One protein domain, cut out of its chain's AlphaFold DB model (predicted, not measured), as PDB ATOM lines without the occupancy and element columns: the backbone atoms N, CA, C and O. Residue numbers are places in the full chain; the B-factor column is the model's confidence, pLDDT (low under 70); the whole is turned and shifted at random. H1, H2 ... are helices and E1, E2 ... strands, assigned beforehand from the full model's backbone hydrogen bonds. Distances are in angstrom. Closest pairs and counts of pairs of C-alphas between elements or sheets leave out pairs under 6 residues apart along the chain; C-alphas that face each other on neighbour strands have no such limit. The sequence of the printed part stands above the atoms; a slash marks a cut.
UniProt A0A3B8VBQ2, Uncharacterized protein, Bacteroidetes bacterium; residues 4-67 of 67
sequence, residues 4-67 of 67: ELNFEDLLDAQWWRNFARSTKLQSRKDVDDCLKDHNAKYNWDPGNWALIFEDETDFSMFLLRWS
ATOM      1  N   GLU A   4     -15.091   3.958  13.338       91.88
ATOM      2  CA  GLU A   4     -14.212   3.604  12.226       91.88
ATOM      3  C   GLU A   4     -13.693   4.881  11.578       91.88
ATOM      4  O   GLU A   4     -14.474   5.763  11.227       91.88
ATOM      5  N   LEU A   5     -12.370   4.987  11.477       89.50
ATOM      6  CA  LEU A   5     -11.672   6.162  10.968       89.50
ATOM      7  C   LEU A   5     -10.824   5.761   9.774       89.50
ATOM      8  O   LEU A   5      -9.965   4.881   9.893       89.50
ATOM      9  N   ASN A   6     -11.033   6.428   8.644       88.38
ATOM     10  CA  ASN A   6     -10.218   6.202   7.463       88.38
ATOM     11  C   ASN A   6      -8.841   6.831   7.647       88.38
ATOM     12  O   ASN A   6      -8.675   7.839   8.332       88.38
ATOM     13  N   PHE A   7      -7.839   6.260   6.988       82.06
ATOM     14  CA  PHE A   7      -6.474   6.760   7.090       82.06
ATOM     15  C   PHE A   7      -6.312   8.224   6.664       82.06
ATOM     16  O   PHE A   7      -5.512   8.941   7.262       82.06
ATOM     17  N   GLU A   8      -7.080   8.680   5.675       83.25
ATOM     18  CA  GLU A   8      -7.060  10.078   5.228       83.25
ATOM     19  C   GLU A   8      -7.419  11.037   6.374       83.25
ATOM     20  O   GLU A   8      -6.704  12.013   6.598       83.25
ATOM     21  N   ASP A   9      -8.423  10.691   7.185       83.88
ATOM     22  CA  ASP A   9      -8.839  11.475   8.356       83.88
ATOM     23  C   ASP A   9      -7.793  11.426   9.488       83.88
ATOM     24  O   ASP A   9      -7.620  12.378  10.254       83.88
ATOM     25  N   LEU A  10      -7.058  10.314   9.596       83.19
ATOM     26  CA  LEU A  10      -6.014  10.124  10.608       83.19
ATOM     27  C   LEU A  10      -4.751  10.942  10.312       83.19
ATOM     28  O   LEU A  10      -4.068  11.371  11.242       83.19
ATOM     29  N   LEU A  11      -4.410  11.172   9.041       79.75
ATOM     30  CA  LEU A  11      -3.192  11.905   8.670       79.75
ATOM     31  C   LEU A  11      -3.176  13.339   9.211       79.75
ATOM     32  O   LEU A  11      -2.106  13.843   9.579       79.75
ATOM     33  N   ASP A  12      -4.343  13.969   9.302       83.50
ATOM     34  CA  ASP A  12      -4.506  15.331   9.813       83.50
ATOM     35  C   ASP A  12      -4.821  15.395  11.311       83.50
ATOM     36  O   ASP A  12      -4.692  16.452  11.934       83.50
ATOM     37  N   ALA A  13      -5.115  14.256  11.935       88.44
ATOM     38  CA  ALA A  13      -5.340  14.167  13.366       88.44
ATOM     39  C   ALA A  13      -4.045  14.377  14.177       88.44
ATOM     40  O   ALA A  13      -3.110  13.570  14.153       88.44
ATOM     41  N   GLN A  14      -4.009  15.444  14.983       89.62
ATOM     42  CA  GLN A  14      -2.874  15.738  15.870       89.62
ATOM     43  C   GLN A  14      -2.606  14.600  16.865       89.62
ATOM     44  O   GLN A  14      -1.451  14.218  17.068       89.62
ATOM     45  N   TRP A  15      -3.666  14.012  17.426       90.31
ATOM     46  CA  TRP A  15      -3.558  12.891  18.358       90.31
ATOM     47  C   TRP A  15      -2.943  11.649  17.704       90.31
ATOM     48  O   TRP A  15      -2.126  10.958  18.309       90.31
ATOM     49  N   TRP A  16      -3.243  11.405  16.426       87.81
ATOM     50  CA  TRP A  16      -2.659  10.298  15.674       87.81
ATOM     51  C   TRP A  16      -1.168  10.518  15.425       87.81
ATOM     52  O   TRP A  16      -0.357   9.609  15.594       87.81
ATOM     53  N   ARG A  17      -0.767  11.753  15.108       87.19
ATOM     54  CA  ARG A  17       0.652  12.114  14.969       87.19
ATOM     55  C   ARG A  17       1.408  11.972  16.290       87.19
ATOM     56  O   ARG A  17       2.564  11.549  16.276       87.19
ATOM     57  N   ASN A  18       0.790  12.319  17.416       89.81
ATOM     58  CA  ASN A  18       1.374  12.151  18.747       89.81
ATOM     59  C   ASN A  18       1.543  10.667  19.101       89.81
ATOM     60  O   ASN A  18       2.631  10.271  19.519       89.81
ATOM     61  N   PHE A  19       0.528   9.841  18.832       88.31
ATOM     62  CA  PHE A  19       0.621   8.383  18.934       88.31
ATOM     63  C   PHE A  19       1.732   7.815  18.037       88.31
ATOM     64  O   PHE A  19       2.596   7.074  18.497       88.31
ATOM     65  N   ALA A  20       1.801   8.215  16.766       83.00
ATOM     66  CA  ALA A  20       2.853   7.767  15.850       83.00
ATOM     67  C   ALA A  20       4.258   8.220  16.295       83.00
ATOM     68  O   ALA A  20       5.254   7.555  16.015       83.00
ATOM     69  N   ARG A  21       4.375   9.360  16.989       85.56
ATOM     70  CA  ARG A  21       5.640   9.842  17.568       85.56
ATOM     71  C   ARG A  21       6.044   9.078  18.826       85.56
ATOM     72  O   ARG A  21       7.235   8.832  18.996       85.56
ATOM     73  N   SER A  22       5.098   8.708  19.685       84.62
ATOM     74  CA  SER A  22       5.380   7.914  20.888       84.62
ATOM     75  C   SER A  22       5.722   6.462  20.546       84.62
ATOM     76  O   SER A  22       6.560   5.853  21.205       84.62
ATOM     77  N   THR A  23       5.148   5.945  19.459       76.81
ATOM     78  CA  THR A  23       5.374   4.585  18.948       76.81
ATOM     79  C   THR A  23       6.474   4.498  17.883       76.81
ATOM     80  O   THR A  23       6.796   3.414  17.410       76.81
ATOM     81  N   LYS A  24       7.125   5.619  17.534       66.25
ATOM     82  CA  LYS A  24       8.093   5.743  16.421       66.25
ATOM     83  C   LYS A  24       9.358   4.880  16.541       66.25
ATOM     84  O   LYS A  24      10.114   4.776  15.580       66.25
ATOM     85  N   LEU A  25       9.608   4.313  17.721       56.56
ATOM     86  CA  LEU A  25      10.733   3.419  18.020       56.56
ATOM     87  C   LEU A  25      10.285   1.978  18.295       56.56
ATOM     88  O   LEU A  25      11.105   1.153  18.688       56.56
ATOM     89  N   GLN A  26       8.998   1.686  18.126       59.72
ATOM     90  CA  GLN A  26       8.420   0.412  18.501       59.72
ATOM     91  C   GLN A  26       8.130  -0.455  17.270       59.72
ATOM     92  O   GLN A  26       7.877   0.033  16.166       59.72
ATOM     93  N   SER A  27       8.232  -1.767  17.449       76.38
ATOM     94  CA  SER A  27       7.931  -2.741  16.407       76.38
ATOM     95  C   SER A  27       6.434  -2.720  16.077       76.38
ATOM     96  O   SER A  27       5.614  -2.297  16.888       76.38
ATOM     97  N   ARG A  28       6.036  -3.239  14.905       78.44
ATOM     98  CA  ARG A  28       4.612  -3.403  14.549       78.44
ATOM     99  C   ARG A  28       3.805  -4.078  15.665       78.44
ATOM    100  O   ARG A  28       2.667  -3.704  15.910       78.44
ATOM    101  N   LYS A  29       4.417  -5.047  16.350       81.69
ATOM    102  CA  LYS A  29       3.799  -5.753  17.470       81.69
ATOM    103  C   LYS A  29       3.431  -4.813  18.617       81.69
ATOM    104  O   LYS A  29       2.346  -4.939  19.160       81.69
ATOM    105  N   ASP A  30       4.303  -3.877  18.959       80.94
ATOM    106  CA  ASP A  30       4.074  -2.948  20.067       80.94
ATOM    107  C   ASP A  30       2.957  -1.947  19.740       80.94
ATOM    108  O   ASP A  30       2.157  -1.599  20.604       80.94
ATOM    109  N   VAL A  31       2.866  -1.529  18.471       81.19
ATOM    110  CA  VAL A  31       1.741  -0.728  17.967       81.19
ATOM    111  C   VAL A  31       0.442  -1.524  18.086       81.19
ATOM    112  O   VAL A  31      -0.531  -1.019  18.641       81.19
ATOM    113  N   ASP A  32       0.434  -2.773  17.616       84.44
ATOM    114  CA  ASP A  32      -0.737  -3.649  17.690       84.44
ATOM    115  C   ASP A  32      -1.143  -3.928  19.153       84.44
ATOM    116  O   ASP A  32      -2.331  -3.968  19.461       84.44
ATOM    117  N   ASP A  33      -0.184  -4.093  20.067       84.88
ATOM    118  CA  ASP A  33      -0.445  -4.315  21.493       84.88
ATOM    119  C   ASP A  33      -0.980  -3.040  22.174       84.88
ATOM    120  O   ASP A  33      -1.958  -3.112  22.915       84.88
ATOM    121  N   CYS A  34      -0.453  -1.856  21.840       84.12
ATOM    122  CA  CYS A  34      -0.996  -0.587  22.337       84.12
ATOM    123  C   CYS A  34      -2.419  -0.322  21.821       84.12
ATOM    124  O   CYS A  34      -3.251   0.210  22.551       84.12
ATOM    125  N   LEU A  35      -2.725  -0.709  20.580       87.62
ATOM    126  CA  LEU A  35      -4.081  -0.622  20.042       87.62
ATOM    127  C   LEU A  35      -5.031  -1.610  20.738       87.62
ATOM    128  O   LEU A  35      -6.151  -1.229  21.077       87.62
ATOM    129  N   LYS A  36      -4.588  -2.839  21.037       87.12
ATOM    130  CA  LYS A  36      -5.398  -3.820  21.785       87.12
ATOM    131  C   LYS A  36      -5.797  -3.334  23.174       87.12
ATOM    132  O   LYS A  36      -6.932  -3.585  23.565       87.12
ATOM    133  N   ASP A  37      -4.915  -2.630  23.887       86.25
ATOM    134  CA  ASP A  37      -5.227  -2.054  25.208       86.25
ATOM    135  C   ASP A  37      -6.424  -1.087  25.164       86.25
ATOM    136  O   ASP A  37      -7.086  -0.863  26.174       86.25
ATOM    137  N   HIS A  38      -6.708  -0.530  23.986       84.31
ATOM    138  CA  HIS A  38      -7.821   0.377  23.718       84.31
ATOM    139  C   HIS A  38      -8.899  -0.268  22.828       84.31
ATOM    140  O   HIS A  38      -9.592   0.440  22.101       84.31
ATOM    141  N   ASN A  39      -9.005  -1.607  22.814       88.44
ATOM    142  CA  ASN A  39      -9.924  -2.374  21.955       88.44
ATOM    143  C   ASN A  39      -9.951  -1.888  20.494       88.44
ATOM    144  O   ASN A  39     -10.985  -1.916  19.818       88.44
ATOM    145  N   ALA A  40      -8.795  -1.436  20.014       88.81
ATOM    146  CA  ALA A  40      -8.613  -0.873  18.697       88.81
ATOM    147  C   ALA A  40      -7.879  -1.865  17.799       88.81
ATOM    148  O   ALA A  40      -7.022  -2.639  18.235       88.81
ATOM    149  N   LYS A  41      -8.215  -1.847  16.514       85.75
ATOM    150  CA  LYS A  41      -7.576  -2.666  15.486       85.75
ATOM    151  C   LYS A  41      -7.295  -1.815  14.266       85.75
ATOM    152  O   LYS A  41      -8.086  -0.948  13.902       85.75
ATOM    153  N   TYR A  42      -6.182  -2.109  13.615       81.75
ATOM    154  CA  TYR A  42      -5.767  -1.445  12.391       81.75
ATOM    155  C   TYR A  42      -5.564  -2.473  11.272       81.75
ATOM    156  O   TYR A  42      -4.911  -3.501  11.477       81.75
ATOM    157  N   ASN A  43      -6.111  -2.190  10.086       77.12
ATOM    158  CA  ASN A  43      -5.938  -3.025   8.896       77.12
ATOM    159  C   ASN A  43      -4.765  -2.532   8.039       77.12
ATOM    160  O   ASN A  43      -4.771  -1.415   7.533       77.12
ATOM    161  N   TRP A  44      -3.780  -3.408   7.818       69.00
ATOM    162  CA  TRP A  44      -2.584  -3.138   7.003       69.00
ATOM    163  C   TRP A  44      -2.778  -3.405   5.492       69.00
ATOM    164  O   TRP A  44      -1.794  -3.469   4.758       69.00
ATOM    165  N   ASP A  45      -4.010  -3.605   5.019       75.69
ATOM    166  CA  ASP A  45      -4.293  -4.046   3.645       75.69
ATOM    167  C   ASP A  45      -4.234  -2.884   2.632       75.69
ATOM    168  O   ASP A  45      -5.043  -1.962   2.749       75.69
ATOM    169  N   PRO A  46      -3.300  -2.861   1.658       57.25
ATOM    170  CA  PRO A  46      -3.162  -1.764   0.696       57.25
ATOM    171  C   PRO A  46      -4.462  -1.516  -0.086       57.25
ATOM    172  O   PRO A  46      -4.800  -2.258  -1.003       57.25
ATOM    173  N   GLY A  47      -5.184  -0.449   0.266       67.44
ATOM    174  CA  GLY A  47      -6.443  -0.058  -0.382       67.44
ATOM    175  C   GLY A  47      -7.654   0.024   0.549       67.44
ATOM    176  O   GLY A  47      -8.677   0.556   0.130       67.44
ATOM    177  N   ASN A  48      -7.550  -0.443   1.799       71.25
ATOM    178  CA  ASN A  48      -8.628  -0.319   2.785       71.25
ATOM    179  C   ASN A  48      -8.073  -0.086   4.202       71.25
ATOM    180  O   ASN A  48      -8.109  -0.960   5.074       71.25
ATOM    181  N   TRP A  49      -7.469   1.089   4.398       80.75
ATOM    182  CA  TRP A  49      -6.810   1.463   5.653       80.75
ATOM    183  C   TRP A  49      -7.786   2.187   6.573       80.75
ATOM    184  O   TRP A  49      -8.107   3.357   6.354       80.75
ATOM    185  N   ALA A  50      -8.206   1.493   7.632       86.75
ATOM    186  CA  ALA A  50      -9.036   2.054   8.684       86.75
ATOM    187  C   ALA A  50      -8.530   1.653  10.075       86.75
ATOM    188  O   ALA A  50      -8.038   0.537  10.289       86.75
ATOM    189  N   LEU A  51      -8.673   2.582  11.018       89.00
ATOM    190  CA  LEU A  51      -8.532   2.343  12.447       89.00
ATOM    191  C   LEU A  51      -9.928   2.160  13.037       89.00
ATOM    192  O   LEU A  51     -10.791   3.028  12.902       89.00
ATOM    193  N   ILE A  52     -10.144   1.020  13.676       91.81
ATOM    194  CA  ILE A  52     -11.448   0.610  14.183       91.81
ATOM    195  C   ILE A  52     -11.362   0.483  15.696       91.81
ATOM    196  O   ILE A  52     -10.535  -0.275  16.194       91.81
ATOM    197  N   PHE A  53     -12.252   1.168  16.405       92.38
ATOM    198  CA  PHE A  53     -12.499   0.984  17.832       92.38
ATOM    199  C   PHE A  53     -13.853   0.303  18.008       92.38
ATOM    200  O   PHE A  53     -14.866   0.772  17.483       92.38
ATOM    201  N   GLU A  54     -13.887  -0.808  18.742       90.31
ATOM    202  CA  GLU A  54     -15.139  -1.540  18.995       90.31
ATOM    203  C   GLU A  54     -16.085  -0.747  19.931       90.31
ATOM    204  O   GLU A  54     -17.307  -0.916  19.865       90.31
ATOM    205  N   ASP A  55     -15.531   0.164  20.747       91.25
ATOM    206  CA  ASP A  55     -16.257   1.054  21.663       91.25
ATOM    207  C   ASP A  55     -15.820   2.527  21.520       91.25
ATOM    208  O   ASP A  55     -14.640   2.859  21.395       91.25
ATOM    209  N   GLU A  56     -16.790   3.435  21.581       91.44
ATOM    210  CA  GLU A  56     -16.594   4.888  21.541       91.44
ATOM    211  C   GLU A  56     -15.910   5.420  22.810       91.44
ATOM    212  O   GLU A  56     -15.171   6.407  22.768       91.44
ATOM    213  N   THR A  57     -16.111   4.745  23.942       92.44
ATOM    214  CA  THR A  57     -15.446   5.064  25.209       92.44
ATOM    215  C   THR A  57     -13.943   4.855  25.079       92.44
ATOM    216  O   THR A  57     -13.161   5.722  25.470       92.44
ATOM    217  N   ASP A  58     -13.532   3.740  24.472       90.56
ATOM    218  CA  ASP A  58     -12.123   3.424  24.245       90.56
ATOM    219  C   ASP A  58     -11.485   4.399  23.257       90.56
ATOM    220  O   ASP A  58     -10.373   4.876  23.495       90.56
ATOM    221  N   PHE A  59     -12.217   4.778  22.205       91.88
ATOM    222  CA  PHE A  59     -11.796   5.848  21.304       91.88
ATOM    223  C   PHE A  59     -11.598   7.175  22.049       91.88
ATOM    224  O   PHE A  59     -10.561   7.818  21.902       91.88
ATOM    225  N   SER A  60     -12.544   7.570  22.902       92.38
ATOM    226  CA  SER A  60     -12.455   8.808  23.686       92.38
ATOM    227  C   SER A  60     -11.266   8.791  24.650       92.38
ATOM    228  O   SER A  60     -10.536   9.776  24.763       92.38
ATOM    229  N   MET A  61     -11.020   7.658  25.314       91.06
ATOM    230  CA  MET A  61      -9.847   7.466  26.172       91.06
ATOM    231  C   MET A  61      -8.541   7.507  25.370       91.06
ATOM    232  O   MET A  61      -7.556   8.090  25.828       91.06
ATOM    233  N   PHE A  62      -8.531   6.938  24.163       90.38
ATOM    234  CA  PHE A  62      -7.390   6.992  23.254       90.38
ATOM    235  C   PHE A  62      -7.096   8.428  22.805       90.38
ATOM    236  O   PHE A  62      -5.954   8.877  22.891       90.38
ATOM    237  N   LEU A  63      -8.125   9.176  22.397       91.19
ATOM    238  CA  LEU A  63      -8.013  10.592  22.060       91.19
ATOM    239  C   LEU A  63      -7.429  11.393  23.220       91.19
ATOM    240  O   LEU A  63      -6.467  12.126  23.022       91.19
ATOM    241  N   LEU A  64      -7.969  11.236  24.431       91.69
ATOM    242  CA  LEU A  64      -7.500  11.955  25.618       91.69
ATOM    243  C   LEU A  64      -6.029  11.667  25.936       91.69
ATOM    244  O   LEU A  64      -5.300  12.572  26.330       91.69
ATOM    245  N   ARG A  65      -5.587  10.418  25.755       89.62
ATOM    246  CA  ARG A  65      -4.201  10.006  26.008       89.62
ATOM    247  C   ARG A  65      -3.208  10.635  25.033       89.62
ATOM    248  O   ARG A  65      -2.064  10.874  25.416       89.62
ATOM    249  N   TRP A  66      -3.625  10.842  23.787       90.12
ATOM    250  CA  TRP A  66      -2.729  11.232  22.701       90.12
ATOM    251  C   TRP A  66      -2.958  12.645  22.157       90.12
ATOM    252  O   TRP A  66      -2.186  13.060  21.299       90.12
ATOM    253  N   SER A  67      -3.964  13.387  22.628       86.56
ATOM    254  CA  SER A  67      -4.213  14.787  22.232       86.56
ATOM    255  C   SER A  67      -3.053  15.726  22.562       86.56
ATOM    256  O   SER A  67      -2.401  15.541  23.612       86.56
TER     257      SER A  67
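This is residues 4 to 67 of the 67 residues of an uncharacterized protein of Bacteroidetes bacterium (UniProt A0A3B8VBQ2). A small antiparallel sheet of three short strands, E1, E3 and E2, makes one wall, and four short helices are spread round one side of it, with few contacts between them. H3 is beside the edge strand E2, H4 sits near the ends of E3 and E2 that are away from their hairpin loop, H1 grazes the sheet, and H2 stands off from the sheet, touching H4. The printed part has 64 residues, with four named helices and three named strands in the order E1 H1 H2 H3 E2 E3 H4, and its class is mixed, helices and strands. It is compact, with a radius of gyration of the C-alphas of 11.0 A, and spans 29 by 27 by 22 A.

The inner strand of the sheet, E3, is residues 50 to 53 and is 9.8 A long. Beside it are E1, residues 4 to 6, beginning at C-alpha 4 (-14.212, 3.604, 12.226), and E2, residues 40 to 42. The helices are H1, residues 7 to 12; H2, residues 14 to 22, 12.4 A long; H3, residues 28 to 36, also 12.4 A, beginning at C-alpha 28 (4.612, -3.403, 14.549); and H4, residues 56 to 66, 15.3 A, ending at C-alpha 66 (-2.729, 11.232, 22.701).

E1 and E3 are antiparallel at 159 degrees, with N 5 and O 51 within hydrogen-bond range at 2.9 A. E2 and E3 form a hairpin, antiparallel at 167 degrees, with N 41 and O 52 at 2.8 A. The sheet with H3 and H4 makes two layers, helices on one face of a sheet. H3 has a height over the sheet of 4.9 A and lies over none of the strands; its closest C-alphas with E2 are those of Leu 35 and Lys 41, 6.1 A apart. H4 is on the sheet, and its closest C-alphas with E3 are those of Phe 53 and Phe 59, 6.0 A apart. H2 is not on the sheet. H2 and H4 touch at a steep tilt of 65 degrees, the same way, with the C-alphas of Trp 15 and Trp 66 closest at 4.7 A. H1 only grazes the sheet with its residues 7 to 10, and is close to H2 but not clearly touching it, with the C-alphas of Leu 10 and Trp 16 closest at 6.1 A. H3 and H4 are apart. Each O i to N i+4 pair is within hydrogen-bond range in H2, H3 and H4, and 1 of 2 in H1.

The two C-alphas farthest apart, those of Pro 46 and Leu 64, are 28.8 A apart. The printed part has no cut, and no link is long. Residues 24 to 30, of which 28 to 30 belong to H3, stand free. The mean pLDDT of the printed part is 83.9, and residues 24 to 26, 44, 46 and 47 are under 70.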